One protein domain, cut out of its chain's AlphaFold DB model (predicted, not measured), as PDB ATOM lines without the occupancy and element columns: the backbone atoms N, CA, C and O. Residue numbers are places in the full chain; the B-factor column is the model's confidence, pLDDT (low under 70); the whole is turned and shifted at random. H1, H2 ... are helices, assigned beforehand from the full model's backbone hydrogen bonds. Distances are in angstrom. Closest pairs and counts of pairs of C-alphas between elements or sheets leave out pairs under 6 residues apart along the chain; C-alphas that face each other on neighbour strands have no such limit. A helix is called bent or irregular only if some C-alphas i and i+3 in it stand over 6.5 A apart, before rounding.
ATOM      1  N   GLU A  29     167.500 182.703  94.183       83.06
ATOM      2  CA  GLU A  29     168.476 183.434  95.000       83.06
ATOM      3  C   GLU A  29     169.528 184.180  94.159       83.06
ATOM      4  O   GLU A  29     170.411 184.830  94.721       83.06
ATOM      5  N   ILE A  30     169.432 184.167  92.820       85.56
ATOM      6  CA  ILE A  30     170.491 184.691  91.936       85.56
ATOM      7  C   ILE A  30     170.857 186.152  92.227       85.56
ATOM      8  O   ILE A  30     172.030 186.516  92.226       85.56
ATOM      9  N   THR A  31     169.870 186.997  92.527       86.12
ATOM     10  CA  THR A  31     170.091 188.417  92.842       86.12
ATOM     11  C   THR A  31     170.791 188.606  94.188       86.12
ATOM     12  O   THR A  31     171.561 189.555  94.352       86.12
ATOM     13  N   ASN A  32     170.537 187.720  95.156       88.88
ATOM     14  CA  ASN A  32     171.219 187.728  96.449       88.88
ATOM     15  C   ASN A  32     172.665 187.252  96.282       88.88
ATOM     16  O   ASN A  32     173.595 187.938  96.702       88.88
ATOM     17  N   ASP A  33     172.851 186.143  95.567       88.44
ATOM     18  CA  ASP A  33     174.158 185.561  95.280       88.44
ATOM     19  C   ASP A  33     175.059 186.526  94.502       88.44
ATOM     20  O   ASP A  33     176.228 186.684  94.851       88.44
ATOM     21  N   LEU A  34     174.507 187.238  93.515       89.31
ATOM     22  CA  LEU A  34     175.195 188.289  92.763       89.31
ATOM     23  C   LEU A  34     175.765 189.376  93.682       89.31
ATOM     24  O   LEU A  34     176.954 189.693  93.603       89.31
ATOM     25  N   GLN A  35     174.929 189.940  94.556       90.50
ATOM     26  CA  GLN A  35     175.333 191.010  95.474       90.50
ATOM     27  C   GLN A  35     176.318 190.507  96.525       90.50
ATOM     28  O   GLN A  35     177.306 191.172  96.835       90.50
ATOM     29  N   HIS A  36     176.074 189.315  97.062       91.44
ATOM     30  CA  HIS A  36     176.918 188.734  98.089       91.44
ATOM     31  C   HIS A  36     178.300 188.361  97.538       91.44
ATOM     32  O   HIS A  36     179.315 188.670  98.161       91.44
ATOM     33  N   CYS A  37     178.368 187.757  96.349       90.31
ATOM     34  CA  CYS A  37     179.634 187.479  95.677       90.31
ATOM     35  C   CYS A  37     180.360 188.759  95.253       90.31
ATOM     36  O   CYS A  37     181.587 188.796  95.316       90.31
ATOM     37  N   GLU A  38     179.636 189.823  94.885       89.81
ATOM     38  CA  GLU A  38     180.232 191.140  94.638       89.81
ATOM     39  C   GLU A  38     180.884 191.704  95.898       89.81
ATOM     40  O   GLU A  38     182.037 192.126  95.864       89.81
ATOM     41  N   TYR A  39     180.159 191.679  97.016       89.75
ATOM     42  CA  TYR A  39     180.650 192.174  98.293       89.75
ATOM     43  C   TYR A  39     181.881 191.393  98.760       89.75
ATOM     44  O   TYR A  39     182.912 191.998  99.036       89.75
ATOM     45  N   LEU A  40     181.815 190.057  98.754       90.06
ATOM     46  CA  LEU A  40     182.949 189.204  99.111       90.06
ATOM     47  C   LEU A  40     184.161 189.452  98.213       90.06
ATOM     48  O   LEU A  40     185.285 189.521  98.710       90.06
ATOM     49  N   ALA A  41     183.941 189.600  96.903       88.31
ATOM     50  CA  ALA A  41     185.011 189.898  95.966       88.31
ATOM     51  C   ALA A  41     185.654 191.258  96.266       88.31
ATOM     52  O   ALA A  41     186.876 191.348  96.292       88.31
ATOM     53  N   LYS A  42     184.866 192.304  96.547       86.00
ATOM     54  CA  LYS A  42     185.395 193.629  96.912       86.00
ATOM     55  C   LYS A  42     186.140 193.622  98.242       86.00
ATOM     56  O   LYS A  42     187.181 194.252  98.341       86.00
ATOM     57  N   ASP A  43     185.622 192.914  99.239       88.75
ATOM     58  CA  ASP A  43     186.201 192.880 100.584       88.75
ATOM     59  C   ASP A  43     187.536 192.114 100.623       88.75
ATOM     60  O   ASP A  43     188.469 192.489 101.325       88.75
ATOM     61  N   ASN A  44     187.667 191.079  99.788       85.44
ATOM     62  CA  ASN A  44     188.863 190.231  99.729       85.44
ATOM     63  C   ASN A  44     189.827 190.598  98.591       85.44
ATOM     64  O   ASN A  44     190.829 189.909  98.394       85.44
ATOM     65  N   THR A  45     189.555 191.661  97.829       83.88
ATOM     66  CA  THR A  45     190.486 192.157  96.809       83.88
ATOM     67  C   THR A  45     190.973 193.553  97.141       83.88
ATOM     68  O   THR A  45     190.222 194.450  97.514       83.88
ATOM     69  N   ASN A  46     192.279 193.751  96.995       80.81
ATOM     70  CA  ASN A  46     192.881 195.053  97.198       80.81
ATOM     71  C   ASN A  46     192.979 195.788  95.856       80.81
ATOM     72  O   ASN A  46     193.729 195.374  94.969       80.81
ATOM     73  N   ASN A  47     192.276 196.918  95.736       76.81
ATOM     74  CA  ASN A  47     192.285 197.773  94.542       76.81
ATOM     75  C   ASN A  47     193.703 198.190  94.103       76.81
ATOM     76  O   ASN A  47     193.945 198.382  92.913       76.81
ATOM     77  N   ILE A  48     194.658 198.296  95.037       75.44
ATOM     78  CA  ILE A  48     196.059 198.630  94.732       75.44
ATOM     79  C   ILE A  48     196.753 197.473  94.000       75.44
ATOM     80  O   ILE A  48     197.473 197.698  93.026       75.44
ATOM     81  N   LEU A  49     196.519 196.230  94.436       78.06
ATOM     82  CA  LEU A  49     197.075 195.037  93.790       78.06
ATOM     83  C   LEU A  49     196.427 194.790  92.424       78.06
ATOM     84  O   LEU A  49     197.108 194.428  91.469       78.06
ATOM     85  N   GLU A  50     195.128 195.040  92.288       78.88
ATOM     86  CA  GLU A  50     194.450 194.953  90.990       78.88
ATOM     87  C   GLU A  50     194.953 196.029  90.012       78.88
ATOM     88  O   GLU A  50     195.202 195.745  88.836       78.88
ATOM     89  N   GLY A  51     195.204 197.246  90.506       77.50
ATOM     90  CA  GLY A  51     195.813 198.322  89.725       77.50
ATOM     91  C   GLY A  51     197.229 197.990  89.247       77.50
ATOM     92  O   GLY A  51     197.564 198.250  88.090       77.50
ATOM     93  N   SER A  52     198.057 197.357  90.086       78.25
ATOM     94  CA  SER A  52     199.416 196.960  89.688       78.25
ATOM     95  C   SER A  52     199.407 195.884  88.595       78.25
ATOM     96  O   SER A  52     200.186 195.963  87.643       78.25
ATOM     97  N   LYS A  53     198.464 194.935  88.652       84.12
ATOM     98  CA  LYS A  53     198.254 193.933  87.594       84.12
ATOM     99  C   LYS A  53     197.783 194.547  86.283       84.12
ATOM    100  O   LYS A  53     198.208 194.099  85.218       84.12
ATOM    101  N   TYR A  54     196.937 195.577  86.339       84.06
ATOM    102  CA  TYR A  54     196.547 196.329  85.147       84.06
ATOM    103  C   TYR A  54     197.766 196.979  84.488       84.06
ATOM    104  O   TYR A  54     197.983 196.812  83.285       84.06
ATOM    105  N   VAL A  55     198.611 197.639  85.287       84.25
ATOM    106  CA  VAL A  55     199.844 198.260  84.786       84.25
ATOM    107  C   VAL A  55     200.781 197.217  84.179       84.25
ATOM    108  O   VAL A  55     201.305 197.424  83.082       84.25
ATOM    109  N   TRP A  56     200.940 196.067  84.836       85.62
ATOM    110  CA  TRP A  56     201.722 194.954  84.304       85.62
ATOM    111  C   TRP A  56     201.203 194.490  82.942       85.62
ATOM    112  O   TRP A  56     201.962 194.412  81.978       85.62
ATOM    113  N   ASN A  57     199.901 194.220  82.844       85.81
ATOM    114  CA  ASN A  57     199.284 193.667  81.645       85.81
ATOM    115  C   ASN A  57     199.268 194.630  80.454       85.81
ATOM    116  O   ASN A  57     199.352 194.163  79.320       85.81
ATOM    117  N   TYR A  58     199.122 195.935  80.698       84.06
ATOM    118  CA  TYR A  58     198.978 196.929  79.634       84.06
ATOM    119  C   TYR A  58     200.305 197.593  79.248       84.06
ATOM    120  O   TYR A  58     200.570 197.776  78.064       84.06
ATOM    121  N   TYR A  59     201.157 197.924  80.225       84.06
ATOM    122  CA  TYR A  59     202.390 198.681  79.980       84.06
ATOM    123  C   TYR A  59     203.639 197.800  79.989       84.06
ATOM    124  O   TYR A  59     204.426 197.835  79.047       84.06
ATOM    125  N   LEU A  60     203.835 196.984  81.028       84.62
ATOM    126  CA  LEU A  60     205.084 196.220  81.170       84.62
ATOM    127  C   LEU A  60     205.138 195.028  80.213       84.62
ATOM    128  O   LEU A  60     206.165 194.776  79.588       84.62
ATOM    129  N   ARG A  61     204.011 194.340  80.027       87.94
ATOM    130  CA  ARG A  61     203.878 193.234  79.076       87.94
ATOM    131  C   ARG A  61     204.024 193.683  77.621       87.94
ATOM    132  O   ARG A  61     204.480 192.908  76.783       87.94
ATOM    133  N   ALA A  62     203.685 194.935  77.324       85.25
ATOM    134  CA  ALA A  62     203.941 195.505  76.012       85.25
ATOM    135  C   ALA A  62     205.450 195.625  75.732       85.25
ATOM    136  O   ALA A  62     205.920 195.290  74.645       85.25
ATOM    137  N   GLY A  63     206.228 196.017  76.747       84.56
ATOM    138  CA  GLY A  63     207.688 196.087  76.666       84.56
ATOM    139  C   GLY A  63     208.375 194.730  76.473       84.56
ATOM    140  O   GLY A  63     209.474 194.676  75.933       84.56
ATOM    141  N   THR A  64     207.726 193.626  76.855       85.56
ATOM    142  CA  THR A  64     208.241 192.254  76.684       85.56
ATOM    143  C   THR A  64     207.708 191.559  75.429       85.56
ATOM    144  O   THR A  64     207.734 190.329  75.350       85.56
ATOM    145  N   LEU A  65     207.192 192.311  74.450       86.62
ATOM    146  CA  LEU A  65     206.591 191.760  73.230       86.62
ATOM    147  C   LEU A  65     205.468 190.738  73.519       86.62
ATOM    148  O   LEU A  65     205.284 189.781  72.774       86.62
ATOM    149  N   TRP A  66     204.703 190.933  74.602       83.94
ATOM    150  CA  TRP A  66     203.603 190.056  75.029       83.94
ATOM    151  C   TRP A  66     204.014 188.615  75.382       83.94
ATOM    152  O   TRP A  66     203.138 187.796  75.686       83.94
ATOM    153  N   LEU A  67     205.321 188.328  75.428       86.88
ATOM    154  CA  LEU A  67     205.890 187.024  75.784       86.88
ATOM    155  C   LEU A  67     205.776 186.726  77.282       86.88
ATOM    156  O   LEU A  67     205.733 185.563  77.675       86.88
ATOM    157  N   SER A  68     205.714 187.756  78.134       85.31
ATOM    158  CA  SER A  68     205.513 187.550  79.569       85.31
ATOM    159  C   SER A  68     204.074 187.104  79.877       85.31
ATOM    160  O   SER A  68     203.131 187.498  79.175       85.31
ATOM    161  N   PRO A  69     203.873 186.285  80.929       86.31
ATOM    162  CA  PRO A  69     202.547 185.819  81.310       86.31
ATOM    163  C   PRO A  69     201.642 186.988  81.723       86.31
ATOM    164  O   PRO A  69     202.074 187.957  82.358       86.31
ATOM    165  N   LYS A  70     200.360 186.884  81.353       85.44
ATOM    166  CA  LYS A  70     199.315 187.824  81.770       85.44
ATOM    167  C   LYS A  70     199.028 187.608  83.257       85.44
ATOM    168  O   LYS A  70     198.758 186.483  83.665       85.44
ATOM    169  N   ALA A  71     199.043 188.674  84.045       84.75
ATOM    170  CA  ALA A  71     198.603 188.615  85.431       84.75
ATOM    171  C   ALA A  71     197.074 188.468  85.476       84.75
ATOM    172  O   ALA A  71     196.353 189.264  84.867       84.75
ATOM    173  N   GLU A  72     196.577 187.449  86.175       84.31
ATOM    174  CA  GLU A  72     195.142 187.274  86.409       84.31
ATOM    175  C   GLU A  72     194.644 188.239  87.489       84.31
ATOM    176  O   GLU A  72     195.255 188.393  88.548       84.31
ATOM    177  N   TYR A  73     193.507 188.872  87.216       85.06
ATOM    178  CA  TYR A  73     192.790 189.711  88.169       85.06
ATOM    179  C   TYR A  73     192.100 188.831  89.221       85.06
ATOM    180  O   TYR A  73     191.399 187.876  88.873       85.06
ATOM    181  N   ASP A  74     192.284 189.152  90.500       86.06
ATOM    182  CA  ASP A  74     191.741 188.375  91.621       86.06
ATOM    183  C   ASP A  74     190.244 188.617  91.771       86.06
ATOM    184  O   ASP A  74     189.501 187.690  92.085       86.06
ATOM    185  N   TYR A  75     189.786 189.837  91.483       87.00
ATOM    186  CA  TYR A  75     188.383 190.214  91.623       87.00
ATOM    187  C   TYR A  75     187.435 189.328  90.794       87.00
ATOM    188  O   TYR A  75     186.587 188.647  91.380       87.00
ATOM    189  N   PRO A  76     187.568 189.246  89.451       86.75
ATOM    190  CA  PRO A  76     186.685 188.407  88.647       86.75
ATOM    191  C   PRO A  76     186.886 186.920  88.950       86.75
ATOM    192  O   PRO A  76     185.938 186.147  88.850       86.75
ATOM    193  N   LYS A  77     188.093 186.500  89.350       88.38
ATOM    194  CA  LYS A  77     188.379 185.110  89.721       88.38
ATOM    195  C   LYS A  77     187.611 184.703  90.976       88.38
ATOM    196  O   LYS A  77     186.936 183.674  90.974       88.38
ATOM    197  N   LEU A  78     187.664 185.527  92.018       88.50
ATOM    198  CA  LEU A  78     186.965 185.283  93.272       88.50
ATOM    199  C   LEU A  78     185.449 185.339  93.080       88.50
ATOM    200  O   LEU A  78     184.743 184.435  93.528       88.50
ATOM    201  N   TYR A  79     184.964 186.326  92.325       89.38
ATOM    202  CA  TYR A  79     183.554 186.436  91.961       89.38
ATOM    203  C   TYR A  79     183.054 185.171  91.248       89.38
ATOM    204  O   TYR A  79     182.051 184.576  91.635       89.38
ATOM    205  N   ARG A  80     183.780 184.712  90.221       89.75
ATOM    206  CA  ARG A  80     183.423 183.512  89.448       89.75
ATOM    207  C   ARG A  80     183.412 182.256  90.304       89.75
ATOM    208  O   ARG A  80     182.492 181.454  90.182       89.75
ATOM    209  N   ASN A  81     184.404 182.087  91.173       90.31
ATOM    210  CA  ASN A  81     184.468 180.939  92.078       90.31
ATOM    211  C   ASN A  81     183.309 180.952  93.079       90.31
ATOM    212  O   ASN A  81     182.690 179.918  93.315       90.31
ATOM    213  N   CYS A  82     182.974 182.127  93.608       89.94
ATOM    214  CA  CYS A  82     181.837 182.317  94.500       89.94
ATOM    215  C   CYS A  82     180.511 181.907  93.836       89.94
ATOM    216  O   CYS A  82     179.751 181.134  94.417       89.94
ATOM    217  N   MET A  83     180.274 182.346  92.596       88.69
ATOM    218  CA  MET A  83     179.073 181.983  91.833       88.69
ATOM    219  C   MET A  83     179.029 180.488  91.484       88.69
ATOM    220  O   MET A  83     177.993 179.849  91.659       88.69
ATOM    221  N   LYS A  84     180.162 179.905  91.067       88.06
ATOM    222  CA  LYS A  84     180.270 178.466  90.761       88.06
ATOM    223  C   LYS A  84     179.948 177.590  91.965       88.06
ATOM    224  O   LYS A  84     179.187 176.638  91.837       88.06
ATOM    225  N   ASN A  85     180.471 177.938  93.139       86.38
ATOM    226  CA  ASN A  85     180.204 177.199  94.376       86.38
ATOM    227  C   ASN A  85     178.730 177.269  94.806       86.38
ATOM    228  O   ASN A  85     178.249 176.379  95.500       86.38
ATOM    229  N   ARG A  86     178.004 178.303  94.372       84.75
ATOM    230  CA  ARG A  86     176.564 178.473  94.615       84.75
ATOM    231  C   ARG A  86     175.674 177.782  93.576       84.75
ATOM    232  O   ARG A  86     174.458 177.795  93.724       84.75
ATOM    233  N   GLY A  87     176.270 177.139  92.569       82.81
ATOM    234  CA  GLY A  87     175.545 176.392  91.538       82.81
ATOM    235  C   GLY A  87     175.255 177.178  90.264       82.81
ATOM    236  O   GLY A  87     174.510 176.693  89.418       82.81
ATOM    237  N   HIS A  88     175.851 178.360  90.101       86.31
ATOM    238  CA  HIS A  88     175.684 179.188  88.910       86.31
ATOM    239  C   HIS A  88     176.874 179.021  87.963       86.31
ATOM    240  O   HIS A  88     178.033 179.068  88.382       86.31
ATOM    241  N   SER A  89     176.614 178.870  86.667       83.06
ATOM    242  CA  SER A  89     177.668 178.839  85.655       83.06
ATOM    243  C   SER A  89     178.000 180.264  85.212       83.06
ATOM    244  O   SER A  89     177.112 181.022  84.836       83.06
ATOM    245  N   VAL A  90     179.280 180.652  85.254       84.25
ATOM    246  CA  VAL A  90     179.737 181.963  84.756       84.25
ATOM    247  C   VAL A  90     180.518 181.781  83.463       84.25
ATOM    248  O   VAL A  90     181.590 181.173  83.467       84.25
ATOM    249  N   LEU A  91     179.996 182.345  82.373       79.56
ATOM    250  CA  LEU A  91     180.472 182.097  81.009       79.56
ATOM    251  C   LEU A  91     181.601 183.042  80.550       79.56
ATOM    252  O   LEU A  91     182.305 182.711  79.601       79.56
TER     253      LEU A  91
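Overview. This is residues 29 to 91 of the 92 residues of an uncharacterized protein of Flavobacteriaceae bacterium (UniProt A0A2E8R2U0). Two helices, H1 and H2, make the two arms of a wide V, and the chain then folds back from the far end of H2 so that the third helix, H3, packs on H1. H1 and H3 form an antiparallel pair at one end of an elongated outline, while H2 reaches away toward the other end, with the stretch 64 to 73 returning beside it. The printed part has 63 residues with three named helices in the order H1, H2, H3 and no named strand, and its class is all helix. The whole is loose, with a radius of gyration of the C-alphas of 14.4 A, and the C-alphas span 45 by 23 by 13 A.

Arrangement. The longest helix is H2, residues 47 to 63, which has a kink of 32 degrees near residue 57. It is neither bent nor irregular, but only just: C-alphas 57 and 60 are 6.4 A apart. H2 is close to H3, residues 74 to 85, but not clearly touching it, and their closest C-alphas, those of Glu 50 and Asp 74, are 7.1 A apart. The two run opposite ways at a steep tilt of 65 degrees. H3 touches H1, residues 29 to 43, with 12 pairs of C-alphas within 8 A, the closest being those of Ala 41 and Tyr 79 at 5.5 A. H1 and H3 run opposite ways at a shallow tilt of 33 degrees, only just short of steep. H1 and H2 are apart, although a tight link of 3 residues joins them. Every backbone O i to N i+4 pair is within hydrogen-bond range in H1 and H3, against 11 of 13 in H2.

Along the chain. H2 measures 23.7 A from its first C-alpha, at (192.285, 197.773, 94.542), to its last, C-alpha 63 at (207.688, 196.087, 76.666). H1, 15 residues, measures 20.8 A and begins at C-alpha 29, at (168.476, 183.434, 95.000). H3, 12 residues, measures 16.3 A and ends at C-alpha 85, at (180.204, 177.199, 94.376).

Size, cuts and confidence. The two C-alphas farthest apart, those of Glu 29 and Gly 63, are 45.1 A from each other, whereas the first and last printed C-alphas, those of Glu 29 and Leu 91, are 18.5 A apart. The printed part runs from residue 29 to 91 with no cut. The link from H2 to H3, 10 residues, is short but not tight, and no link is long. The mean pLDDT of the printed part is 85.6, and no printed residue is under 70; the mean is 82 in H2 and 88 in both H1 and H3.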